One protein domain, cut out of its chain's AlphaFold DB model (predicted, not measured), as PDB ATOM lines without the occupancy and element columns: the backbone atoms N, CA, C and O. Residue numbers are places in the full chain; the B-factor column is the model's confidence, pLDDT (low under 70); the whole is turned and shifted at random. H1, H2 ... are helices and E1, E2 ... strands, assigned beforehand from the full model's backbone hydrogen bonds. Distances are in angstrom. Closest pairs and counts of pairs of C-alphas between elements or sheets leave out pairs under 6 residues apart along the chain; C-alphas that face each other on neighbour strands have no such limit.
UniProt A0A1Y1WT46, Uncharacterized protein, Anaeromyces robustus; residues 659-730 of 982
ATOM      1  N   LEU A 659      28.242 108.696  -5.325       96.25
ATOM      2  CA  LEU A 659      28.811 108.084  -6.519       96.25
ATOM      3  C   LEU A 659      30.224 108.606  -6.767       96.25
ATOM      4  O   LEU A 659      30.566 109.713  -6.363       96.25
ATOM      5  N   GLU A 660      31.032 107.836  -7.496       95.12
ATOM      6  CA  GLU A 660      32.404 108.236  -7.835       95.12
ATOM      7  C   GLU A 660      32.491 109.638  -8.463       95.12
ATOM      8  O   GLU A 660      33.343 110.430  -8.066       95.12
ATOM      9  N   ASP A 661      31.601 109.966  -9.401       95.06
ATOM     10  CA  ASP A 661      31.614 111.273 -10.064       95.06
ATOM     11  C   ASP A 661      31.202 112.408  -9.113       95.06
ATOM     12  O   ASP A 661      31.799 113.479  -9.145       95.06
ATOM     13  N   GLU A 662      30.292 112.148  -8.173       96.88
ATOM     14  CA  GLU A 662      29.928 113.109  -7.120       96.88
ATOM     15  C   GLU A 662      31.094 113.328  -6.140       96.88
ATOM     16  O   GLU A 662      31.328 114.444  -5.677       96.88
ATOM     17  N   VAL A 663      31.887 112.287  -5.858       96.25
ATOM     18  CA  VAL A 663      33.123 112.417  -5.070       96.25
ATOM     19  C   VAL A 663      34.173 113.239  -5.826       96.25
ATOM     20  O   VAL A 663      34.841 114.065  -5.207       96.25
ATOM     21  N   LYS A 664      34.311 113.076  -7.151       95.00
ATOM     22  CA  LYS A 664      35.200 113.920  -7.977       95.00
ATOM     23  C   LYS A 664      34.749 115.381  -7.984       95.00
ATOM     24  O   LYS A 664      35.592 116.273  -7.869       95.00
ATOM     25  N   GLU A 665      33.445 115.635  -8.085       95.25
ATOM     26  CA  GLU A 665      32.869 116.982  -7.986       95.25
ATOM     27  C   GLU A 665      33.196 117.622  -6.630       95.25
ATOM     28  O   GLU A 665      33.677 118.755  -6.587       95.25
ATOM     29  N   LEU A 666      33.030 116.881  -5.527       95.06
ATOM     30  CA  LEU A 666      33.424 117.337  -4.191       95.06
ATOM     31  C   LEU A 666      34.935 117.597  -4.097       95.06
ATOM     32  O   LEU A 666      35.340 118.650  -3.611       95.06
ATOM     33  N   CYS A 667      35.779 116.695  -4.607       92.50
ATOM     34  CA  CYS A 667      37.231 116.902  -4.626       92.50
ATOM     35  C   CYS A 667      37.595 118.194  -5.368       92.50
ATOM     36  O   CYS A 667      38.347 119.016  -4.847       92.50
ATOM     37  N   THR A 668      36.991 118.420  -6.536       91.50
ATOM     38  CA  THR A 668      37.193 119.635  -7.336       91.50
ATOM     39  C   THR A 668      36.752 120.881  -6.570       91.50
ATOM     40  O   THR A 668      37.499 121.854  -6.493       91.50
ATOM     41  N   LYS A 669      35.570 120.840  -5.940       93.25
ATOM     42  CA  LYS A 669      35.019 121.946  -5.143       93.25
ATOM     43  C   LYS A 669      35.934 122.357  -3.984       93.25
ATOM     44  O   LYS A 669      36.040 123.544  -3.688       93.25
ATOM     45  N   PHE A 670      36.592 121.392  -3.342       91.06
ATOM     46  CA  PHE A 670      37.461 121.619  -2.182       91.06
ATOM     47  C   PHE A 670      38.963 121.623  -2.520       91.06
ATOM     48  O   PHE A 670      39.796 121.526  -1.618       91.06
ATOM     49  N   ASN A 671      39.326 121.790  -3.798       88.06
ATOM     50  CA  ASN A 671      40.713 121.859  -4.284       88.06
ATOM     51  C   ASN A 671      41.574 120.631  -3.920       88.06
ATOM     52  O   ASN A 671      42.774 120.750  -3.658       88.06
ATOM     53  N   ILE A 672      40.964 119.446  -3.904       86.00
ATOM     54  CA  ILE A 672      41.657 118.161  -3.802       86.00
ATOM     55  C   ILE A 672      41.998 117.701  -5.227       86.00
ATOM     56  O   ILE A 672      41.081 117.515  -6.034       86.00
ATOM     57  N   PRO A 673      43.286 117.502  -5.564       83.19
ATOM     58  CA  PRO A 673      43.694 117.078  -6.899       83.19
ATOM     59  C   PRO A 673      43.018 115.774  -7.335       83.19
ATOM     60  O   PRO A 673      42.908 114.826  -6.554       83.19
ATOM     61  N   LEU A 674      42.596 115.705  -8.601       83.12
ATOM     62  CA  LEU A 674      42.031 114.480  -9.177       83.12
ATOM     63  C   LEU A 674      43.116 113.453  -9.544       83.12
ATOM     64  O   LEU A 674      42.883 112.248  -9.460       83.12
ATOM     65  N   GLU A 675      44.315 113.924  -9.888       71.94
ATOM     66  CA  GLU A 675      45.477 113.109 -10.252       71.94
ATOM     67  C   GLU A 675      46.734 113.598  -9.517       71.94
ATOM     68  O   GLU A 675      46.790 114.735  -9.045       71.94
ATOM     69  N   GLN A 676      47.751 112.736  -9.421       62.09
ATOM     70  CA  GLN A 676      49.084 113.129  -8.963       62.09
ATOM     71  C   GLN A 676      49.803 113.833 -10.118       62.09
ATOM     72  O   GLN A 676      50.148 113.173 -11.090       62.09
ATOM     73  N   ASN A 677      50.035 115.145 -10.026       53.53
ATOM     74  CA  ASN A 677      50.803 115.888 -11.031       53.53
ATOM     75  C   ASN A 677      51.917 116.714 -10.374       53.53
ATOM     76  O   ASN A 677      51.667 117.486  -9.447       53.53
ATOM     77  N   ASP A 678      53.137 116.612 -10.915       50.75
ATOM     78  CA  ASP A 678      54.331 117.328 -10.437       50.75
ATOM     79  C   ASP A 678      54.190 118.864 -10.476       50.75
ATOM     80  O   ASP A 678      54.891 119.577  -9.762       50.75
ATOM     81  N   THR A 679      53.256 119.407 -11.261       49.69
ATOM     82  CA  THR A 679      52.965 120.850 -11.322       49.69
ATOM     83  C   THR A 679      52.247 121.387 -10.079       49.69
ATOM     84  O   THR A 679      52.424 122.562  -9.754       49.69
ATOM     85  N   TYR A 680      51.494 120.561  -9.338       50.16
ATOM     86  CA  TYR A 680      50.806 120.988  -8.107       50.16
ATOM     87  C   TYR A 680      51.793 121.220  -6.946       50.16
ATOM     88  O   TYR A 680      51.604 122.145  -6.151       50.16
ATOM     89  N   ARG A 681      52.909 120.468  -6.922       49.16
ATOM     90  CA  ARG A 681      54.019 120.628  -5.961       49.16
ATOM     91  C   ARG A 681      54.613 122.037  -5.947       49.16
ATOM     92  O   ARG A 681      55.065 122.496  -4.904       49.16
ATOM     93  N   ASN A 682      54.602 122.739  -7.082       48.91
ATOM     94  CA  ASN A 682      55.301 124.020  -7.221       48.91
ATOM     95  C   ASN A 682      54.496 125.237  -6.731       48.91
ATOM     96  O   ASN A 682      55.094 126.267  -6.428       48.91
ATOM     97  N   ASN A 683      53.165 125.133  -6.606       49.34
ATOM     98  CA  ASN A 683      52.303 126.285  -6.298       49.34
ATOM     99  C   ASN A 683      51.815 126.345  -4.838       49.34
ATOM    100  O   ASN A 683      51.415 127.416  -4.381       49.34
ATOM    101  N   ASN A 684      51.882 125.248  -4.074       47.66
ATOM    102  CA  ASN A 684      51.415 125.191  -2.684       47.66
ATOM    103  C   ASN A 684      52.579 125.093  -1.684       47.66
ATOM    104  O   ASN A 684      52.905 124.028  -1.170       47.66
ATOM    105  N   LYS A 685      53.149 126.250  -1.328       46.47
ATOM    106  CA  LYS A 685      54.245 126.426  -0.345       46.47
ATOM    107  C   LYS A 685      53.954 125.922   1.089       46.47
ATOM    108  O   LYS A 685      54.819 126.046   1.950       46.47
ATOM    109  N   LEU A 686      52.750 125.409   1.363       46.69
ATOM    110  CA  LEU A 686      52.268 125.005   2.693       46.69
ATOM    111  C   LEU A 686      52.307 123.486   2.953       46.69
ATOM    112  O   LEU A 686      52.084 123.076   4.088       46.69
ATOM    113  N   LEU A 687      52.603 122.649   1.951       48.31
ATOM    114  CA  LEU A 687      52.578 121.183   2.077       48.31
ATOM    115  C   LEU A 687      53.867 120.565   1.507       48.31
ATOM    116  O   LEU A 687      53.852 119.892   0.485       48.31
ATOM    117  N   ASN A 688      54.998 120.792   2.176       45.97
ATOM    118  CA  ASN A 688      56.286 120.163   1.834       45.97
ATOM    119  C   ASN A 688      56.467 118.765   2.468       45.97
ATOM    120  O   ASN A 688      57.596 118.305   2.612       45.97
ATOM    121  N   ASP A 689      55.378 118.096   2.863       48.94
ATOM    122  CA  ASP A 689      55.396 116.727   3.391       48.94
ATOM    123  C   ASP A 689      54.653 115.788   2.416       48.94
ATOM    124  O   ASP A 689      53.416 115.773   2.407       48.94
ATOM    125  N   PRO A 690      55.375 115.034   1.561       45.81
ATOM    126  CA  PRO A 690      54.789 114.127   0.572       45.81
ATOM    127  C   PRO A 690      53.872 113.054   1.176       45.81
ATOM    128  O   PRO A 690      53.028 112.510   0.469       45.81
ATOM    129  N   GLU A 691      54.016 112.743   2.470       44.00
ATOM    130  CA  GLU A 691      53.217 111.717   3.151       44.00
ATOM    131  C   GLU A 691      51.813 112.202   3.563       44.00
ATOM    132  O   GLU A 691      50.964 111.383   3.915       44.00
ATOM    133  N   LYS A 692      51.526 113.511   3.478       52.09
ATOM    134  CA  LYS A 692      50.221 114.106   3.837       52.09
ATOM    135  C   LYS A 692      49.405 114.618   2.648       52.09
ATOM    136  O   LYS A 692      48.349 115.218   2.844       52.09
ATOM    137  N   GLU A 693      49.867 114.405   1.417       64.88
ATOM    138  CA  GLU A 693      49.165 114.879   0.224       64.88
ATOM    139  C   GLU A 693      47.956 113.983  -0.103       64.88
ATOM    140  O   GLU A 693      48.098 112.805  -0.431       64.88
ATOM    141  N   ILE A 694      46.745 114.545  -0.031       74.31
ATOM    142  CA  ILE A 694      45.501 113.855  -0.394       74.31
ATOM    143  C   ILE A 694      45.101 114.214  -1.820       74.31
ATOM    144  O   ILE A 694      45.063 115.382  -2.195       74.31
ATOM    145  N   ASN A 695      44.737 113.195  -2.594       83.81
ATOM    146  CA  ASN A 695      44.140 113.318  -3.920       83.81
ATOM    147  C   ASN A 695      43.000 112.300  -4.078       83.81
ATOM    148  O   ASN A 695      42.854 111.364  -3.281       83.81
ATOM    149  N   PHE A 696      42.212 112.458  -5.138       87.69
ATOM    150  CA  PHE A 696      41.087 111.583  -5.451       87.69
ATOM    151  C   PHE A 696      41.488 110.104  -5.554       87.69
ATOM    152  O   PHE A 696      40.756 109.254  -5.058       87.69
ATOM    153  N   ASN A 697      42.648 109.767  -6.127       84.94
ATOM    154  CA  ASN A 697      43.082 108.369  -6.250       84.94
ATOM    155  C   ASN A 697      43.329 107.713  -4.880       84.94
ATOM    156  O   ASN A 697      42.987 106.545  -4.682       84.94
ATOM    157  N   ILE A 698      43.868 108.457  -3.909       84.12
ATOM    158  CA  ILE A 698      44.025 107.981  -2.527       84.12
ATOM    159  C   ILE A 698      42.651 107.799  -1.866       84.12
ATOM    160  O   ILE A 698      42.396 106.737  -1.298       84.12
ATOM    161  N   ILE A 699      41.747 108.776  -2.007       88.62
ATOM    162  CA  ILE A 699      40.365 108.698  -1.494       88.62
ATOM    163  C   ILE A 699      39.632 107.491  -2.092       88.62
ATOM    164  O   ILE A 699      39.031 106.699  -1.363       88.62
ATOM    165  N   LYS A 700      39.727 107.305  -3.412       89.00
ATOM    166  CA  LYS A 700      39.154 106.178  -4.154       89.00
ATOM    167  C   LYS A 700      39.665 104.846  -3.627       89.00
ATOM    168  O   LYS A 700      38.860 103.964  -3.354       89.00
ATOM    169  N   ASN A 701      40.974 104.723  -3.435       85.69
ATOM    170  CA  ASN A 701      41.586 103.504  -2.919       85.69
ATOM    171  C   ASN A 701      41.243 103.227  -1.449       85.69
ATOM    172  O   ASN A 701      41.275 102.068  -1.037       85.69
ATOM    173  N   TRP A 702      40.984 104.261  -0.643       87.50
ATOM    174  CA  TRP A 702      40.751 104.094   0.790       87.50
ATOM    175  C   TRP A 702      39.283 103.875   1.153       87.50
ATOM    176  O   TRP A 702      38.983 102.965   1.927       87.50
ATOM    177  N   TYR A 703      38.383 104.670   0.568       91.56
ATOM    178  CA  TYR A 703      36.959 104.716   0.917       91.56
ATOM    179  C   TYR A 703      36.041 104.119  -0.156       91.56
ATOM    180  O   TYR A 703      34.885 103.806   0.134       91.56
ATOM    181  N   GLY A 704      36.523 103.953  -1.389       89.12
ATOM    182  CA  GLY A 704      35.725 103.429  -2.495       89.12
ATOM    183  C   GLY A 704      35.675 101.912  -2.531       89.12
ATOM    184  O   GLY A 704      36.673 101.254  -2.254       89.12
ATOM    185  N   GLY A 705      34.523 101.371  -2.938       85.44
ATOM    186  CA  GLY A 705      34.443  99.981  -3.385       85.44
ATOM    187  C   GLY A 705      33.140  99.238  -3.118       85.44
ATOM    188  O   GLY A 705      33.042  98.082  -3.524       85.44
ATOM    189  N   TYR A 706      32.111  99.865  -2.541       93.94
ATOM    190  CA  TYR A 706      30.767  99.287  -2.640       93.94
ATOM    191  C   TYR A 706      30.332  99.311  -4.104       93.94
ATOM    192  O   TYR A 706      30.424 100.345  -4.768       93.94
ATOM    193  N   LYS A 707      29.885  98.165  -4.610       92.19
ATOM    194  CA  LYS A 707      29.420  98.009  -5.987       92.19
ATOM    195  C   LYS A 707      27.946  97.671  -5.943       92.19
ATOM    196  O   LYS A 707      27.592  96.562  -5.573       92.19
ATOM    197  N   LEU A 708      27.115  98.642  -6.289       93.00
ATOM    198  CA  LEU A 708      25.672  98.453  -6.385       93.00
ATOM    199  C   LEU A 708      25.275  98.407  -7.852       93.00
ATOM    200  O   LEU A 708      25.948  98.998  -8.695       93.00
ATOM    201  N   MET A 709      24.198  97.708  -8.166       88.50
ATOM    202  CA  MET A 709      23.733  97.562  -9.537       88.50
ATOM    203  C   MET A 709      22.218  97.752  -9.576       88.50
ATOM    204  O   MET A 709      21.510  97.248  -8.705       88.50
ATOM    205  N   ASP A 710      21.741  98.521 -10.551       86.75
ATOM    206  CA  ASP A 710      20.327  98.505 -10.938       86.75
ATOM    207  C   ASP A 710      20.122  97.521 -12.108       86.75
ATOM    208  O   ASP A 710      20.976  96.677 -12.371       86.75
ATOM    209  N   SER A 711      18.996  97.568 -12.817       78.44
ATOM    210  CA  SER A 711      18.757  96.662 -13.950       78.44
ATOM    211  C   SER A 711      19.718  96.855 -15.134       78.44
ATOM    212  O   SER A 711      19.806  95.970 -15.981       78.44
ATOM    213  N   GLU A 712      20.430  97.982 -15.218       78.25
ATOM    214  CA  GLU A 712      21.165  98.402 -16.419       78.25
ATOM    215  C   GLU A 712      22.637  98.755 -16.152       78.25
ATOM    216  O   GLU A 712      23.495  98.565 -17.019       78.25
ATOM    217  N   LYS A 713      22.958  99.282 -14.965       88.56
ATOM    218  CA  LYS A 713      24.232  99.943 -14.675       88.56
ATOM    219  C   LYS A 713      24.781  99.580 -13.298       88.56
ATOM    220  O   LYS A 713      24.067  99.458 -12.305       88.56
ATOM    221  N   LYS A 714      26.112  99.471 -13.237       90.94
ATOM    222  CA  LYS A 714      26.886  99.343 -11.994       90.94
ATOM    223  C   LYS A 714      27.340 100.711 -11.490       90.94
ATOM    224  O   LYS A 714      27.852 101.525 -12.260       90.94
ATOM    225  N   TYR A 715      27.237 100.915 -10.186       93.81
ATOM    226  CA  TYR A 715      27.611 102.129  -9.473       93.81
ATOM    227  C   TYR A 715      28.703 101.831  -8.448       93.81
ATOM    228  O   TYR A 715      28.573 100.917  -7.632       93.81
ATOM    229  N   ASN A 716      29.764 102.641  -8.469       94.38
ATOM    230  CA  ASN A 716      30.754 102.679  -7.397       94.38
ATOM    231  C   ASN A 716      30.267 103.657  -6.332       94.38
ATOM    232  O   ASN A 716      30.176 104.861  -6.589       94.38
ATOM    233  N   VAL A 717      29.954 103.120  -5.160       95.50
ATOM    234  CA  VAL A 717      29.339 103.847  -4.056       95.50
ATOM    235  C   VAL A 717      30.336 104.030  -2.914       95.50
ATOM    236  O   VAL A 717      31.122 103.140  -2.577       95.50
ATOM    237  N   TYR A 718      30.275 105.209  -2.309       95.44
ATOM    238  CA  TYR A 718      31.074 105.651  -1.177       95.44
ATOM    239  C   TYR A 718      30.150 106.014  -0.018       95.44
ATOM    240  O   TYR A 718      29.072 106.574  -0.236       95.44
ATOM    241  N   LYS A 719      30.584 105.755   1.221       93.31
ATOM    242  CA  LYS A 719      29.886 106.239   2.419       93.31
ATOM    243  C   LYS A 719      30.064 107.765   2.525       93.31
ATOM    244  O   LYS A 719      31.199 108.210   2.706       93.31
ATOM    245  N   PRO A 720      28.980 108.564   2.470       93.62
ATOM    246  CA  PRO A 720      29.042 110.024   2.540       93.62
ATOM    247  C   PRO A 720      29.867 110.560   3.708       93.62
ATOM    248  O   PRO A 720      30.737 111.397   3.506       93.62
ATOM    249  N   LEU A 721      29.646 110.039   4.921       89.44
ATOM    250  CA  LEU A 721      30.328 110.534   6.119       89.44
ATOM    251  C   LEU A 721      31.854 110.381   6.036       89.44
ATOM    252  O   LEU A 721      32.567 111.299   6.429       89.44
ATOM    253  N   SER A 722      32.353 109.263   5.492       91.62
ATOM    254  CA  SER A 722      33.796 109.048   5.331       91.62
ATOM    255  C   SER A 722      34.403 110.039   4.329       91.62
ATOM    256  O   SER A 722      35.484 110.564   4.576       91.62
ATOM    257  N   ILE A 723      33.689 110.346   3.235       94.62
ATOM    258  CA  ILE A 723      34.120 111.335   2.230       94.62
ATOM    259  C   ILE A 723      34.100 112.759   2.788       94.62
ATOM    260  O   ILE A 723      35.033 113.522   2.567       94.62
ATOM    261  N   ILE A 724      33.061 113.120   3.535       92.88
ATOM    262  CA  ILE A 724      32.970 114.438   4.171       92.88
ATOM    263  C   ILE A 724      34.130 114.619   5.155       92.88
ATOM    264  O   ILE A 724      34.825 115.627   5.100       92.88
ATOM    265  N   LYS A 725      34.403 113.608   5.989       91.81
ATOM    266  CA  LYS A 725      35.462 113.675   7.001       91.81
ATOM    267  C   LYS A 725      36.869 113.780   6.422       91.81
ATOM    268  O   LYS A 725      37.636 114.607   6.900       91.81
ATOM    269  N   VAL A 726      37.200 113.034   5.362       90.94
ATOM    270  CA  VAL A 726      38.511 113.189   4.699       90.94
ATOM    271  C   VAL A 726      38.680 114.582   4.080       90.94
ATOM    272  O   VAL A 726      39.790 115.111   4.066       90.94
ATOM    273  N   ILE A 727      37.601 115.203   3.591       91.00
ATOM    274  CA  ILE A 727      37.645 116.568   3.048       91.00
ATOM    275  C   ILE A 727      37.804 117.603   4.176       91.00
ATOM    276  O   ILE A 727      38.604 118.527   4.034       91.00
ATOM    277  N   GLU A 728      37.064 117.450   5.280       90.44
ATOM    278  CA  GLU A 728      37.131 118.321   6.465       90.44
ATOM    279  C   GLU A 728      38.507 118.267   7.138       90.44
ATOM    280  O   GLU A 728      39.164 119.296   7.309       90.44
ATOM    281  N   ASP A 729      38.954 117.063   7.492       87.94
ATOM    282  CA  ASP A 729      40.171 116.854   8.274       87.94
ATOM    283  C   ASP A 729      41.432 116.966   7.408       87.94
ATOM    284  O   ASP A 729      42.531 117.166   7.928       87.94
ATOM    285  N   LYS A 730      41.287 116.823   6.081       82.88
ATOM    286  CA  LYS A 730      42.394 116.691   5.120       82.88
ATOM    287  C   LYS A 730      43.386 115.598   5.528       82.88
ATOM    288  O   LYS A 730      44.587 115.717   5.287       82.88
TER     289      LYS A 730
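AT A GLANCE: This is residues 659 to 730 of the 982 residues of an uncharacterized protein of Anaeromyces robustus (UniProt A0A1Y1WT46). Three short helices, H1, H2 and H3, make a triangular body; the E1 and E2 hairpin extends from one end, its tip, residues 709 to 714, sticking out, and loop residues 682 to 689 stick out at the opposite end. The 72 printed residues run H1, H2, E1, E2, H3, mixed helices and strands, with one antiparallel sheet, E1 - E2. The whole is only just loose, close to compact, with a radius of gyration of the C-alphas of 13.8 A, spanning 48 by 22 by 20 A.

IN THESE COORDINATES: H1, residues 660 to 669, begins at C-alpha (32.404, 108.236, -7.835) and is 14.2 A long. H2 is residues 696 to 703, 10.2 A; E1, 706 to 709, 10.0 A; E2, 714 to 718, 13.2 A. H3, residues 720 to 729, 14.3 A, ends at C-alpha (40.171, 116.854, 8.274).

HOW THE PARTS SIT: H1 and H2 only just touch, with 3 pairs of C-alphas within 8 A, the closest Cys 667 and Phe 696, 6.6 A. H2 touches H3, closest C-alphas Tyr 703 and Ser 722, 6.9 A, at a steep tilt of 57 degrees. In the hairpin, N 715 and O 708 are 2.7 A apart, within hydrogen-bond range. In H1, H2 and H3 every O i to N i+4 pair is within range.

THE WHOLE: The printed part has no cut. The link H1 to H2 is long, 26 residues. Residues 676 to 693 have pLDDT under 70.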